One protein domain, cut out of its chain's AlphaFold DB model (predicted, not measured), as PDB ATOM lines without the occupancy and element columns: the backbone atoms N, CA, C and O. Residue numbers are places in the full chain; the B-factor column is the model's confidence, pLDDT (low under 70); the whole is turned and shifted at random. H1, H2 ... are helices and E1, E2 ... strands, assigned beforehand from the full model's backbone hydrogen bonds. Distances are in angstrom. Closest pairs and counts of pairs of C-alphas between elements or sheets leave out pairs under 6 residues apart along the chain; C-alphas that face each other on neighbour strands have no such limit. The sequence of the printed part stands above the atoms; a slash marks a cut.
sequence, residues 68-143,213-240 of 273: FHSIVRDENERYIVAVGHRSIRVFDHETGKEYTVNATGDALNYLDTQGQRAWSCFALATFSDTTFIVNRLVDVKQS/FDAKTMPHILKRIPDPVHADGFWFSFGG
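Overview. This is residues 68 to 143 and 213 to 240 of the 273 residues of an uncharacterized protein of Stenotrophomonas maltophilia (UniProt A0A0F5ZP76). This is a small sandwich in which a curled five-stranded sheet faces a three-stranded one, and the edge strands E5 and E4 of the larger sheet come near E1 and E3 of the smaller, like a flattened barrel not fully closed. The short helices H1 and H2 sit at one end of it. The printed part has 104 residues, in the order E1 E2 E3 E4 H1 H2 E5 E6 E7 E8; the larger sheet, E4 E8 E7 E6 E5, is mixed and the smaller, E1 E2 E3, is antiparallel. The class is mostly strand, and the whole is compact, with a radius of gyration of the C-alphas of 13.8 A and spans of 38 by 26 by 21 A.

Along the chain. Find C-alpha 68 at (116.070, 139.224, 198.350), where E1 begins; it runs through residues 68 to 72, 13.0 A. Next come E2, residues 78 to 84, 20.0 A, E3, residues 87 to 92, 17.2 A, and E4, residues 101 to 103, 6.5 A. H1, residues 107 to 111, spans 7.6 A and H2, residues 118 to 121, 5.1 A. From C-alpha 122 at (114.169, 133.307, 205.373) follow E5, residues 122 to 127, 16.5 A, then E6, residues 130 to 135, 16.2 A. After the cut look for E7, residues 220 to 226, 19.2 A, and E8, residues 234 to 239, 16.4 A, ending with C-alpha 239 at (125.512, 124.493, 202.615).

Arrangement. Begin in the larger sheet, only just strongly twisted, with C-alphas up to 4.4 A off its best plane. E4 is parallel to E8, with N 102 and O 236 at 2.9 A. The hairpin E7 and E8 is antiparallel, N 223 and O 237 at 2.9 A; E6 and E7 are antiparallel, N 222 and O 131 at 2.8 A; the hairpin E5 and E6 has N 132 and O 125 at 2.8 A. E1, E2 and E3 form a meander, each strand the antiparallel neighbour of the one before, with N 71 and O 79 at 2.8 A and N 80 and O 91 at 2.8 A. The two sheets form a sandwich, face to face, with the facing parts 9.3 A centre to centre and the strands at 22 degrees. The closest C-alphas of E1 and E5 are those of His 69 and Leu 124, 6.6 A; of E3 and E4, those of Arg 89 and Val 101, 6.5 A. H1 is on the larger sheet at a height of 6.5 A, over none of its strands, and only grazes the smaller; H2 also only grazes the smaller. H1 has 0 of 1 O i to N i+4 pairs within hydrogen-bond range but 2 of 2 O i to N i+3 pairs; H2 is too short for an O i to N i+4 pair.

Size, cuts and confidence. Look for the two C-alphas farthest apart at Thr 95 and Ser 143, 42.7 A. Residues 144 to 212 are not printed, and C-alphas 143 and 213 are 5.1 A apart across the cut. Of the links printed whole, none is long. The mean pLDDT of the printed part is 91.3, and no printed residue is under 70.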
ATOM      1  N   PHE A  68     114.928 138.540 198.950       94.06
ATOM      2  CA  PHE A  68     116.070 139.224 198.350       94.06
ATOM      3  C   PHE A  68     117.015 139.747 199.426       94.06
ATOM      4  O   PHE A  68     116.573 140.284 200.441       94.06
ATOM      5  N   HIS A  69     118.318 139.620 199.186       94.88
ATOM      6  CA  HIS A  69     119.355 140.144 200.068       94.88
ATOM      7  C   HIS A  69     120.506 140.728 199.256       94.88
ATOM      8  O   HIS A  69     121.082 140.048 198.407       94.88
ATOM      9  N   SER A  70     120.846 141.989 199.510       93.50
ATOM     10  CA  SER A  70     121.977 142.658 198.869       93.50
ATOM     11  C   SER A  70     123.258 142.423 199.663       93.50
ATOM     12  O   SER A  70     123.333 142.757 200.846       93.50
ATOM     13  N   ILE A  71     124.284 141.907 198.997       92.44
ATOM     14  CA  ILE A  71     125.641 141.795 199.520       92.44
ATOM     15  C   ILE A  71     126.445 142.942 198.914       92.44
ATOM     16  O   ILE A  71     126.668 142.957 197.709       92.44
ATOM     17  N   VAL A  72     126.872 143.895 199.739       91.06
ATOM     18  CA  VAL A  72     127.716 145.020 199.317       91.06
ATOM     19  C   VAL A  72     129.001 144.964 200.126       91.06
ATOM     20  O   VAL A  72     128.983 145.266 201.317       91.06
ATOM     21  N   ARG A  73     130.093 144.512 199.503       85.94
ATOM     22  CA  ARG A  73     131.394 144.385 200.176       85.94
ATOM     23  C   ARG A  73     132.308 145.556 199.869       85.94
ATOM     24  O   ARG A  73     132.878 146.133 200.789       85.94
ATOM     25  N   ASP A  74     132.402 145.903 198.593       86.25
ATOM     26  CA  ASP A  74     133.168 147.041 198.098       86.25
ATOM     27  C   ASP A  74     132.548 147.602 196.798       86.25
ATOM     28  O   ASP A  74     131.376 147.364 196.482       86.25
ATOM     29  N   GLU A  75     133.312 148.420 196.075       85.94
ATOM     30  CA  GLU A  75     132.876 149.077 194.841       85.94
ATOM     31  C   GLU A  75     132.654 148.111 193.665       85.94
ATOM     32  O   GLU A  75     131.889 148.448 192.766       85.94
ATOM     33  N   ASN A  76     133.244 146.915 193.692       84.06
ATOM     34  CA  ASN A  76     133.184 145.935 192.605       84.06
ATOM     35  C   ASN A  76     132.517 144.616 193.038       84.06
ATOM     36  O   ASN A  76     131.896 143.931 192.232       84.06
ATOM     37  N   GLU A  77     132.613 144.244 194.314       86.62
ATOM     38  CA  GLU A  77     132.000 143.051 194.897       86.62
ATOM     39  C   GLU A  77     130.608 143.386 195.458       86.62
ATOM     40  O   GLU A  77     130.405 143.529 196.674       86.62
ATOM     41  N   ARG A  78     129.624 143.508 194.555       91.94
ATOM     42  CA  ARG A  78     128.209 143.699 194.906       91.94
ATOM     43  C   ARG A  78     127.310 142.665 194.242       91.94
ATOM     44  O   ARG A  78     127.281 142.537 193.023       91.94
ATOM     45  N   TYR A  79     126.505 141.983 195.049       93.62
ATOM     46  CA  TYR A  79     125.639 140.896 194.599       93.62
ATOM     47  C   TYR A  79     124.222 141.031 195.153       93.62
ATOM     48  O   TYR A  79     123.997 141.590 196.227       93.62
ATOM     49  N   ILE A  80     123.257 140.459 194.442       94.19
ATOM     50  CA  ILE A  80     121.874 140.290 194.879       94.19
ATOM     51  C   ILE A  80     121.597 138.792 194.969       94.19
ATOM     52  O   ILE A  80     121.644 138.073 193.974       94.19
ATOM     53  N   VAL A  81     121.296 138.321 196.174       95.12
ATOM     54  CA  VAL A  81     120.887 136.940 196.430       95.12
ATOM     55  C   VAL A  81     119.368 136.869 196.384       95.12
ATOM     56  O   VAL A  81     118.696 137.641 197.066       95.12
ATOM     57  N   ALA A  82     118.834 135.931 195.608       94.81
ATOM     58  CA  ALA A  82     117.418 135.593 195.569       94.81
ATOM     59  C   ALA A  82     117.224 134.169 196.106       94.81
ATOM     60  O   ALA A  82     117.761 133.210 195.549       94.81
ATOM     61  N   VAL A  83     116.462 134.036 197.192       95.31
ATOM     62  CA  VAL A  83     116.147 132.751 197.833       95.31
ATOM     63  C   VAL A  83     114.659 132.456 197.670       95.31
ATOM     64  O   VAL A  83     113.818 133.210 198.162       95.31
ATOM     65  N   GLY A  84     114.342 131.360 196.986       93.19
ATOM     66  CA  GLY A  84     112.981 130.893 196.728       93.19
ATOM     67  C   GLY A  84     112.692 129.547 197.393       93.19
ATOM     68  O   GLY A  84     113.372 129.138 198.337       93.19
ATOM     69  N   HIS A  85     111.675 128.843 196.898       92.75
ATOM     70  CA  HIS A  85     111.362 127.500 197.385       92.75
ATOM     71  C   HIS A  85     112.394 126.498 196.857       92.75
ATOM     72  O   HIS A  85     112.460 126.239 195.655       92.75
ATOM     73  N   ARG A  86     113.205 125.929 197.759       92.75
ATOM     74  CA  ARG A  86     114.277 124.962 197.442       92.75
ATOM     75  C   ARG A  86     115.226 125.460 196.343       92.75
ATOM     76  O   ARG A  86     115.825 124.665 195.621       92.75
ATOM     77  N   SER A  87     115.356 126.779 196.212       92.31
ATOM     78  CA  SER A  87     116.104 127.437 195.148       92.31
ATOM     79  C   SER A  87     116.872 128.636 195.699       92.31
ATOM     80  O   SER A  87     116.407 129.357 196.583       92.31
ATOM     81  N   ILE A  88     118.082 128.833 195.184       94.50
ATOM     82  CA  ILE A  88     118.934 129.972 195.510       94.50
ATOM     83  C   ILE A  88     119.688 130.391 194.254       94.50
ATOM     84  O   ILE A  88     120.223 129.547 193.536       94.50
ATOM     85  N   ARG A  89     119.698 131.693 193.980       94.12
ATOM     86  CA  ARG A  89     120.387 132.294 192.835       94.12
ATOM     87  C   ARG A  89     121.104 133.556 193.278       94.12
ATOM     88  O   ARG A  89     120.644 134.245 194.189       94.12
ATOM     89  N   VAL A  90     122.231 133.848 192.640       95.06
ATOM     90  CA  VAL A  90     123.039 135.032 192.938       95.06
ATOM     91  C   VAL A  90     123.290 135.785 191.646       95.06
ATOM     92  O   VAL A  90     123.776 135.209 190.677       95.06
ATOM     93  N   PHE A  91     122.967 137.070 191.652       94.38
ATOM     94  CA  PHE A  91     123.149 137.966 190.522       94.38
ATOM     95  C   PHE A  91     124.140 139.064 190.873       94.38
ATOM     96  O   PHE A  91     124.220 139.502 192.021       94.38
ATOM     97  N   ASP A  92     124.876 139.523 189.878       93.19
ATOM     98  CA  ASP A  92     125.668 140.737 189.964       93.19
ATOM     99  C   ASP A  92     124.769 141.974 190.112       93.19
ATOM    100  O   ASP A  92     123.717 142.067 189.472       93.19
ATOM    101  N   HIS A  93     125.168 142.925 190.957       89.38
ATOM    102  CA  HIS A  93     124.364 144.117 191.234       89.38
ATOM    103  C   HIS A  93     124.322 145.110 190.062       89.38
ATOM    104  O   HIS A  93     123.323 145.808 189.907       89.38
ATOM    105  N   GLU A  94     125.383 145.195 189.257       88.44
ATOM    106  CA  GLU A  94     125.500 146.198 188.190       88.44
ATOM    107  C   GLU A  94     125.102 145.659 186.824       88.44
ATOM    108  O   GLU A  94     124.491 146.369 186.035       88.44
ATOM    109  N   THR A  95     125.468 144.416 186.529       89.25
ATOM    110  CA  THR A  95     125.300 143.811 185.202       89.25
ATOM    111  C   THR A  95     124.094 142.880 185.128       89.25
ATOM    112  O   THR A  95     123.616 142.577 184.036       89.25
ATOM    113  N   GLY A  96     123.598 142.396 186.273       89.06
ATOM    114  CA  GLY A  96     122.532 141.395 186.339       89.06
ATOM    115  C   GLY A  96     122.961 139.990 185.899       89.06
ATOM    116  O   GLY A  96     122.108 139.118 185.730       89.06
ATOM    117  N   LYS A  97     124.265 139.749 185.709       91.12
ATOM    118  CA  LYS A  97     124.813 138.429 185.381       91.12
ATOM    119  C   LYS A  97     124.568 137.444 186.527       91.12
ATOM    120  O   LYS A  97     124.842 137.758 187.680       91.12
ATOM    121  N   GLU A  98     124.095 136.242 186.210       93.12
ATOM    122  CA  GLU A  98     123.951 135.161 187.188       93.12
ATOM    123  C   GLU A  98     125.298 134.470 187.446       93.12
ATOM    124  O   GLU A  98     126.001 134.090 186.508       93.12
ATOM    125  N   TYR A  99     125.633 134.276 188.721       93.25
ATOM    126  CA  TYR A  99     126.770 133.473 189.159       93.25
ATOM    127  C   TYR A  99     126.333 132.059 189.535       93.25
ATOM    128  O   TYR A  99     125.251 131.836 190.079       93.25
ATOM    129  N   THR A 100     127.215 131.089 189.297       93.81
ATOM    130  CA  THR A 100     126.962 129.690 189.656       93.81
ATOM    131  C   THR A 100     126.885 129.513 191.174       93.81
ATOM    132  O   THR A 100     127.816 129.879 191.898       93.81
ATOM    133  N   VAL A 101     125.795 128.898 191.644       94.69
ATOM    134  CA  VAL A 101     125.611 128.492 193.043       94.69
ATOM    135  C   VAL A 101     125.594 126.970 193.128       94.69
ATOM    136  O   VAL A 101     124.698 126.329 192.582       94.69
ATOM    137  N   ASN A 102     126.553 126.389 193.846       94.31
ATOM    138  CA  ASN A 102     126.606 124.950 194.085       94.31
ATOM    139  C   ASN A 102     126.139 124.644 195.508       94.31
ATOM    140  O   ASN A 102     126.755 125.064 196.491       94.31
ATOM    141  N   ALA A 103     125.045 123.892 195.606       93.25
ATOM    142  CA  ALA A 103     124.536 123.392 196.872       93.25
ATOM    143  C   ALA A 103     125.270 122.106 197.280       93.25
ATOM    144  O   ALA A 103     125.442 121.188 196.479       93.25
ATOM    145  N   THR A 104     125.687 122.028 198.542       90.88
ATOM    146  CA  THR A 104     126.369 120.851 199.089       90.88
ATOM    147  C   THR A 104     125.338 119.799 199.502       90.88
ATOM    148  O   THR A 104     124.570 120.019 200.438       90.88
ATOM    149  N   GLY A 105     125.318 118.648 198.822       88.25
ATOM    150  CA  GLY A 105     124.399 117.546 199.131       88.25
ATOM    151  C   GLY A 105     122.928 117.984 199.123       88.25
ATOM    152  O   GLY A 105     122.456 118.592 198.169       88.25
ATOM    153  N   ASP A 106     122.218 117.710 200.218       88.81
ATOM    154  CA  ASP A 106     120.786 117.998 200.387       88.81
ATOM    155  C   ASP A 106     120.479 119.429 200.881       88.81
ATOM    156  O   ASP A 106     119.358 119.696 201.322       88.81
ATOM    157  N   ALA A 107     121.441 120.359 200.840       92.19
ATOM    158  CA  ALA A 107     121.301 121.707 201.409       92.19
ATOM    159  C   ALA A 107     120.062 122.479 200.913       92.19
ATOM    160  O   ALA A 107     119.478 123.262 201.659       92.19
ATOM    161  N   LEU A 108     119.604 122.239 199.679       93.88
ATOM    162  CA  LEU A 108     118.394 122.877 199.136       93.88
ATOM    163  C   LEU A 108     117.115 122.501 199.896       93.88
ATOM    164  O   LEU A 108     116.159 123.272 199.892       93.88
ATOM    165  N   ASN A 109     117.087 121.356 200.582       94.38
ATOM    166  CA  ASN A 109     115.946 120.956 201.406       94.38
ATOM    167  C   ASN A 109     115.772 121.867 202.632       94.38
ATOM    168  O   ASN A 109     114.660 121.997 203.134       94.38
ATOM    169  N   TYR A 110     116.834 122.545 203.086       94.25
ATOM    170  CA  TYR A 110     116.738 123.552 204.147       94.25
ATOM    171  C   TYR A 110     115.955 124.797 203.705       94.25
ATOM    172  O   TYR A 110     115.378 125.496 204.535       94.25
ATOM    173  N   LEU A 111     115.893 125.058 202.395       93.69
ATOM    174  CA  LEU A 111     115.151 126.170 201.798       93.69
ATOM    175  C   LEU A 111     113.700 125.794 201.459       93.69
ATOM    176  O   LEU A 111     113.089 126.378 200.564       93.69
ATOM    177  N   ASP A 112     113.126 124.814 202.155       93.25
ATOM    178  CA  ASP A 112     111.702 124.519 202.036       93.25
ATOM    179  C   ASP A 112     110.868 125.583 202.769       93.25
ATOM    180  O   ASP A 112     111.038 125.843 203.964       93.25
ATOM    181  N   THR A 113     109.956 126.202 202.026       90.50
ATOM    182  CA  THR A 113     109.051 127.249 202.504       90.50
ATOM    183  C   THR A 113     107.778 126.705 203.152       90.50
ATOM    184  O   THR A 113     107.012 127.492 203.700       90.50
ATOM    185  N   GLN A 114     107.504 125.394 203.083       90.19
ATOM    186  CA  GLN A 114     106.282 124.773 203.629       90.19
ATOM    187  C   GLN A 114     104.982 125.474 203.166       90.19
ATOM    188  O   GLN A 114     104.009 125.577 203.913       90.19
ATOM    189  N   GLY A 115     104.974 126.018 201.942       87.88
ATOM    190  CA  GLY A 115     103.839 126.760 201.379       87.88
ATOM    191  C   GLY A 115     103.690 128.214 201.857       87.88
ATOM    192  O   GLY A 115     102.718 128.872 201.492       87.88
ATOM    193  N   GLN A 116     104.628 128.736 202.649       90.12
ATOM    194  CA  GLN A 116     104.674 130.143 203.053       90.12
ATOM    195  C   GLN A 116     105.512 130.999 202.086       90.12
ATOM    196  O   GLN A 116     106.239 130.493 201.231       90.12
ATOM    197  N   ARG A 117     105.418 132.328 202.220       91.25
ATOM    198  CA  ARG A 117     106.164 133.270 201.370       91.25
ATOM    199  C   ARG A 117     107.637 133.303 201.772       91.25
ATOM    200  O   ARG A 117     107.938 133.573 202.941       91.25
ATOM    201  N   ALA A 118     108.548 133.088 200.821       90.38
ATOM    202  CA  ALA A 118     109.977 132.925 201.106       90.38
ATOM    203  C   ALA A 118     110.581 134.142 201.836       90.38
ATOM    204  O   ALA A 118     111.302 133.956 202.816       90.38
ATOM    205  N   TRP A 119     110.199 135.373 201.469       88.94
ATOM    206  CA  TRP A 119     110.639 136.609 202.145       88.94
ATOM    207  C   TRP A 119     110.298 136.691 203.641       88.94
ATOM    208  O   TRP A 119     110.960 137.411 204.387       88.94
ATOM    209  N   SER A 120     109.275 135.968 204.105       90.75
ATOM    210  CA  SER A 120     108.908 135.923 205.527       90.75
ATOM    211  C   SER A 120     109.622 134.797 206.289       90.75
ATOM    212  O   SER A 120     109.918 134.942 207.482       90.75
ATOM    213  N   CYS A 121     109.937 133.706 205.582       91.75
ATOM    214  CA  CYS A 121     110.523 132.481 206.129       91.75
ATOM    215  C   CYS A 121     112.030 132.602 206.326       91.75
ATOM    216  O   CYS A 121     112.561 132.143 207.338       91.75
ATOM    217  N   PHE A 122     112.718 133.218 205.367       94.38
ATOM    218  CA  PHE A 122     114.169 133.307 205.373       94.38
ATOM    219  C   PHE A 122     114.636 134.639 205.945       94.38
ATOM    220  O   PHE A 122     114.116 135.703 205.615       94.38
ATOM    221  N   ALA A 123     115.648 134.575 206.802       93.56
ATOM    222  CA  ALA A 123     116.416 135.733 207.227       93.56
ATOM    223  C   ALA A 123     117.858 135.552 206.767       93.56
ATOM    224  O   ALA A 123     118.450 134.496 206.993       93.56
ATOM    225  N   LEU A 124     118.407 136.582 206.129       94.56
ATOM    226  CA  LEU A 124     119.777 136.590 205.646       94.56
ATOM    227  C   LEU A 124     120.567 137.666 206.385       94.56
ATOM    228  O   LEU A 124     120.064 138.761 206.630       94.56
ATOM    229  N   ALA A 125     121.799 137.345 206.758       92.81
ATOM    230  CA  ALA A 125     122.723 138.293 207.361       92.81
ATOM    231  C   ALA A 125     124.129 138.034 206.829       92.81
ATOM    232  O   ALA A 125     124.625 136.910 206.902       92.81
ATOM    233  N   THR A 126     124.777 139.067 206.302       92.06
ATOM    234  CA  THR A 126     126.136 138.958 205.768       92.06
ATOM    235  C   THR A 126     127.137 139.519 206.758       92.06
ATOM    236  O   THR A 126     126.966 140.627 207.262       92.06
ATOM    237  N   PHE A 127     128.198 138.759 207.006       88.12
ATOM    238  CA  PHE A 127     129.359 139.200 207.758       88.12
ATOM    239  C   PHE A 127     130.628 138.854 206.974       88.12
ATOM    240  O   PHE A 127     130.913 137.683 206.714       88.12
ATOM    241  N   SER A 128     131.388 139.882 206.589       83.94
ATOM    242  CA  SER A 128     132.541 139.768 205.687       83.94
ATOM    243  C   SER A 128     132.209 138.970 204.413       83.94
ATOM    244  O   SER A 128     131.448 139.446 203.575       83.94
ATOM    245  N   ASP A 129     132.768 137.766 204.262       78.31
ATOM    246  CA  ASP A 129     132.669 136.899 203.079       78.31
ATOM    247  C   ASP A 129     131.531 135.873 203.167       78.31
ATOM    248  O   ASP A 129     131.329 135.083 202.242       78.31
ATOM    249  N   THR A 130     130.841 135.809 204.308       90.81
ATOM    250  CA  THR A 130     129.883 134.740 204.604       90.81
ATOM    251  C   THR A 130     128.506 135.325 204.848       90.81
ATOM    252  O   THR A 130     128.324 136.215 205.676       90.81
ATOM    253  N   THR A 131     127.517 134.798 204.136       94.50
ATOM    254  CA  THR A 131     126.112 135.131 204.354       94.50
ATOM    255  C   THR A 131     125.431 133.971 205.052       94.50
ATOM    256  O   THR A 131     125.367 132.868 204.521       94.50
ATOM    257  N   PHE A 132     124.931 134.222 206.253       94.56
ATOM    258  CA  PHE A 132     124.136 133.275 207.015       94.56
ATOM    259  C   PHE A 132     122.693 133.344 206.542       94.56
ATOM    260  O   PHE A 132     122.115 134.427 206.459       94.56
ATOM    261  N   ILE A 133     122.120 132.184 206.251       95.31
ATOM    262  CA  ILE A 133     120.734 132.008 205.843       95.31
ATOM    263  C   ILE A 133     120.052 131.168 206.912       95.31
ATOM    264  O   ILE A 133     120.436 130.027 207.182       95.31
ATOM    265  N   VAL A 134     119.035 131.751 207.532       94.62
ATOM    266  CA  VAL A 134     118.267 131.129 208.605       94.62
ATOM    267  C   VAL A 134     116.850 130.879 208.114       94.62
ATOM    268  O   VAL A 134     116.161 131.817 207.710       94.62
ATOM    269  N   ASN A 135     116.407 129.624 208.176       94.62
ATOM    270  CA  ASN A 135     115.010 129.269 207.961       94.62
ATOM    271  C   ASN A 135     114.254 129.356 209.290       94.62
ATOM    272  O   ASN A 135     114.488 128.566 210.203       94.62
ATOM    273  N   ARG A 136     113.319 130.303 209.390       90.94
ATOM    274  CA  ARG A 136     112.517 130.523 210.598       90.94
ATOM    275  C   ARG A 136     111.496 129.411 210.861       90.94
ATOM    276  O   ARG A 136     110.961 129.367 211.966       90.94
ATOM    277  N   LEU A 137     111.223 128.540 209.891       91.50
ATOM    278  CA  LEU A 137     110.285 127.419 210.024       91.50
ATOM    279  C   LEU A 137     110.932 126.141 210.552       91.50
ATOM    280  O   LEU A 137     110.225 125.229 210.970       91.50
ATOM    281  N   VAL A 138     112.262 126.060 210.515       90.75
ATOM    282  CA  VAL A 138     112.989 124.871 210.950       90.75
ATOM    283  C   VAL A 138     113.405 125.050 212.402       90.75
ATOM    284  O   VAL A 138     114.209 125.924 212.732       90.75
ATOM    285  N   ASP A 139     112.871 124.195 213.268       88.31
ATOM    286  CA  ASP A 139     113.358 124.077 214.636       88.31
ATOM    287  C   ASP A 139     114.671 123.297 214.654       88.31
ATOM    288  O   ASP A 139     114.796 122.227 214.046       88.31
ATOM    289  N   VAL A 140     115.651 123.836 215.376       89.62
ATOM    290  CA  VAL A 140     116.951 123.191 215.550       89.62
ATOM    291  C   VAL A 140     116.771 121.900 216.341       89.62
ATOM    292  O   VAL A 140     116.154 121.890 217.406       89.62
ATOM    293  N   LYS A 141     117.360 120.815 215.839       87.69
ATOM    294  CA  LYS A 141     117.348 119.501 216.484       87.69
ATOM    295  C   LYS A 141     118.750 119.080 216.895       87.69
ATOM    296  O   LYS A 141     119.758 119.504 216.331       87.69
ATOM    297  N   GLN A 142     118.812 118.203 217.889       86.94
ATOM    298  CA  GLN A 142     120.029 117.454 218.180       86.94
ATOM    299  C   GLN A 142     120.128 116.234 217.273       86.94
ATOM    300  O   GLN A 142     119.118 115.597 216.974       86.94
ATOM    301  N   SER A 143     121.359 115.893 216.904       88.44
ATOM    302  CA  SER A 143     121.664 114.639 216.225       88.44
ATOM    303  C   SER A 143     121.398 113.447 217.151       88.44
ATOM    304  O   SER A 143     121.445 113.567 218.381       88.44
ATOM    305  N   PHE A 213     124.600 118.876 217.166       88.69
ATOM    306  CA  PHE A 213     123.417 119.376 216.470       88.69
ATOM    307  C   PHE A 213     123.198 118.617 215.163       88.69
ATOM    308  O   PHE A 213     124.155 118.155 214.542       88.69
ATOM    309  N   ASP A 214     121.942 118.494 214.740       88.94
ATOM    310  CA  ASP A 214     121.629 118.038 213.390       88.94
ATOM    311  C   ASP A 214     121.942 119.173 212.407       88.94
ATOM    312  O   ASP A 214     121.215 120.170 212.331       88.94
ATOM    313  N   ALA A 215     123.022 119.004 211.642       89.12
ATOM    314  CA  ALA A 215     123.501 119.981 210.669       89.12
ATOM    315  C   ALA A 215     122.443 120.362 209.619       89.12
ATOM    316  O   ALA A 215     122.485 121.477 209.100       89.12
ATOM    317  N   LYS A 216     121.464 119.488 209.339       89.88
ATOM    318  CA  LYS A 216     120.368 119.775 208.399       89.88
ATOM    319  C   LYS A 216     119.357 120.777 208.951       89.88
ATOM    320  O   LYS A 216     118.654 121.409 208.175       89.88
ATOM    321  N   THR A 217     119.268 120.912 210.273       90.75
ATOM    322  CA  THR A 217     118.331 121.837 210.938       90.75
ATOM    323  C   THR A 217     118.965 123.169 211.323       90.75
ATOM    324  O   THR A 217     118.267 124.119 211.675       90.75
ATOM    325  N   MET A 218     120.291 123.253 211.241       92.12
ATOM    326  CA  MET A 218     121.046 124.447 211.589       92.12
ATOM    327  C   MET A 218     121.106 125.455 210.429       92.12
ATOM    328  O   MET A 218     120.969 125.065 209.267       92.12
ATOM    329  N   PRO A 219     121.362 126.748 210.714       93.50
ATOM    330  CA  PRO A 219     121.569 127.764 209.686       93.50
ATOM    331  C   PRO A 219     122.593 127.343 208.634       93.50
ATOM    332  O   PRO A 219     123.625 126.751 208.956       93.50
ATOM    333  N   HIS A 220     122.301 127.670 207.381       95.00
ATOM    334  CA  HIS A 220     123.182 127.403 206.250       95.00
ATOM    335  C   HIS A 220     123.955 128.664 205.875       95.00
ATOM    336  O   HIS A 220     123.536 129.784 206.165       95.00
ATOM    337  N   ILE A 221     125.101 128.480 205.235       95.00
ATOM    338  CA  ILE A 221     125.960 129.562 204.781       95.00
ATOM    339  C   ILE A 221     126.018 129.594 203.259       95.00
ATOM    340  O   ILE A 221     126.059 128.561 202.593       95.00
ATOM    341  N   LEU A 222     126.040 130.809 202.728       95.62
ATOM    342  CA  LEU A 222     126.407 131.118 201.360       95.62
ATOM    343  C   LEU A 222     127.769 131.817 201.396       95.62
ATOM    344  O   LEU A 222     127.918 132.861 202.039       95.62
ATOM    345  N   LYS A 223     128.762 131.237 200.724       93.38
ATOM    346  CA  LYS A 223     130.141 131.731 200.720       93.38
ATOM    347  C   LYS A 223     130.699 131.781 199.303       93.38
ATOM    348  O   LYS A 223     130.545 130.829 198.543       93.38
ATOM    349  N   ARG A 224     131.403 132.864 198.977       92.25
ATOM    350  CA  ARG A 224     132.174 132.979 197.732       92.25
ATOM    351  C   ARG A 224     133.442 132.123 197.820       92.25
ATOM    352  O   ARG A 224     134.210 132.255 198.773       92.25
ATOM    353  N   ILE A 225     133.662 131.258 196.834       92.06
ATOM    354  CA  ILE A 225     134.849 130.405 196.715       92.06
ATOM    355  C   ILE A 225     135.617 130.820 195.455       92.06
ATOM    356  O   ILE A 225     135.090 130.657 194.353       92.06
ATOM    357  N   PRO A 226     136.837 131.375 195.590       91.69
ATOM    358  CA  PRO A 226     137.722 131.611 194.454       91.69
ATOM    359  C   PRO A 226     138.092 130.288 193.781       91.69
ATOM    360  O   PRO A 226     138.488 129.340 194.457       91.69
ATOM    361  N   ASP A 227     137.983 130.238 192.459       90.06
ATOM    362  CA  ASP A 227     138.323 129.069 191.656       90.06
ATOM    363  C   ASP A 227     138.884 129.520 190.298       90.06
ATOM    364  O   ASP A 227     138.121 129.997 189.455       90.06
ATOM    365  N   PRO A 228     140.201 129.379 190.055       86.75
ATOM    366  CA  PRO A 228     140.829 129.823 188.813       86.75
ATOM    367  C   PRO A 228     140.413 128.996 187.587       86.75
ATOM    368  O   PRO A 228     140.729 129.387 186.466       86.75
ATOM    369  N   VAL A 229     139.751 127.851 187.779       88.75
ATOM    370  CA  VAL A 229     139.261 126.996 186.689       88.75
ATOM    371  C   VAL A 229     137.856 127.413 186.248       88.75
ATOM    372  O   VAL A 229     137.480 127.200 185.094       88.75
ATOM    373  N   HIS A 230     137.076 128.017 187.147       85.62
ATOM    374  CA  HIS A 230     135.719 128.453 186.838       85.62
ATOM    375  C   HIS A 230     135.743 129.651 185.883       85.62
ATOM    376  O   HIS A 230     136.595 130.527 186.008       85.62
ATOM    377  N   ALA A 231     134.785 129.723 184.955       81.69
ATOM    378  CA  ALA A 231     134.765 130.749 183.902       81.69
ATOM    379  C   ALA A 231     134.804 132.193 184.444       81.69
ATOM    380  O   ALA A 231     135.356 133.083 183.803       81.69
ATOM    381  N   ASP A 232     134.254 132.397 185.643       83.00
ATOM    382  CA  ASP A 232     134.171 133.696 186.315       83.00
ATOM    383  C   ASP A 232     135.267 133.912 187.376       83.00
ATOM    384  O   ASP A 232     135.289 134.941 188.047       83.00
ATOM    385  N   GLY A 233     136.162 132.937 187.568       88.31
ATOM    386  CA  GLY A 233     137.211 132.959 188.593       88.31
ATOM    387  C   GLY A 233     136.725 132.676 190.022       88.31
ATOM    388  O   GLY A 233     137.532 132.636 190.955       88.31
ATOM    389  N   PHE A 234     135.416 132.504 190.229       92.25
ATOM    390  CA  PHE A 234     134.809 132.118 191.502       92.25
ATOM    391  C   PHE A 234     133.396 131.558 191.312       92.25
ATOM    392  O   PHE A 234     132.761 131.761 190.279       92.25
ATOM    393  N   TRP A 235     132.881 130.898 192.347       92.75
ATOM    394  CA  TRP A 235     131.493 130.438 192.445       92.75
ATOM    395  C   TRP A 235     130.981 130.591 193.883       92.75
ATOM    396  O   TRP A 235     131.750 130.868 194.808       92.75
ATOM    397  N   PHE A 236     129.675 130.433 194.091       94.69
ATOM    398  CA  PHE A 236     129.071 130.485 195.422       94.69
ATOM    399  C   PHE A 236     128.764 129.087 195.950       94.69
ATOM    400  O   PHE A 236     128.008 128.332 195.342       94.69
ATOM    401  N   SER A 237     129.314 128.754 197.114       95.00
ATOM    402  CA  SER A 237     128.974 127.539 197.847       95.00
ATOM    403  C   SER A 237     127.822 127.796 198.796       95.00
ATOM    404  O   SER A 237     127.873 128.744 199.583       95.00
ATOM    405  N   PHE A 238     126.801 126.944 198.731       96.06
ATOM    406  CA  PHE A 238     125.682 126.934 199.662       96.06
ATOM    407  C   PHE A 238     125.645 125.614 200.441       96.06
ATOM    408  O   PHE A 238     125.631 124.530 199.854       96.06
ATOM    409  N   GLY A 239     125.604 125.683 201.769       94.25
ATOM    410  CA  GLY A 239     125.512 124.493 202.615       94.25
ATOM    411  C   GLY A 239     125.587 124.797 204.105       94.25
ATOM    412  O   GLY A 239     125.892 125.916 204.506       94.25
ATOM    413  N   GLY A 240     125.298 123.799 204.939       89.56
ATOM    414  CA  GLY A 240     125.515 123.904 206.381       89.56
ATOM    415  C   GLY A 240     127.014 124.019 206.698       89.56
ATOM    416  O   GLY A 240     127.798 123.253 206.133       89.56
TER     417      GLY A 240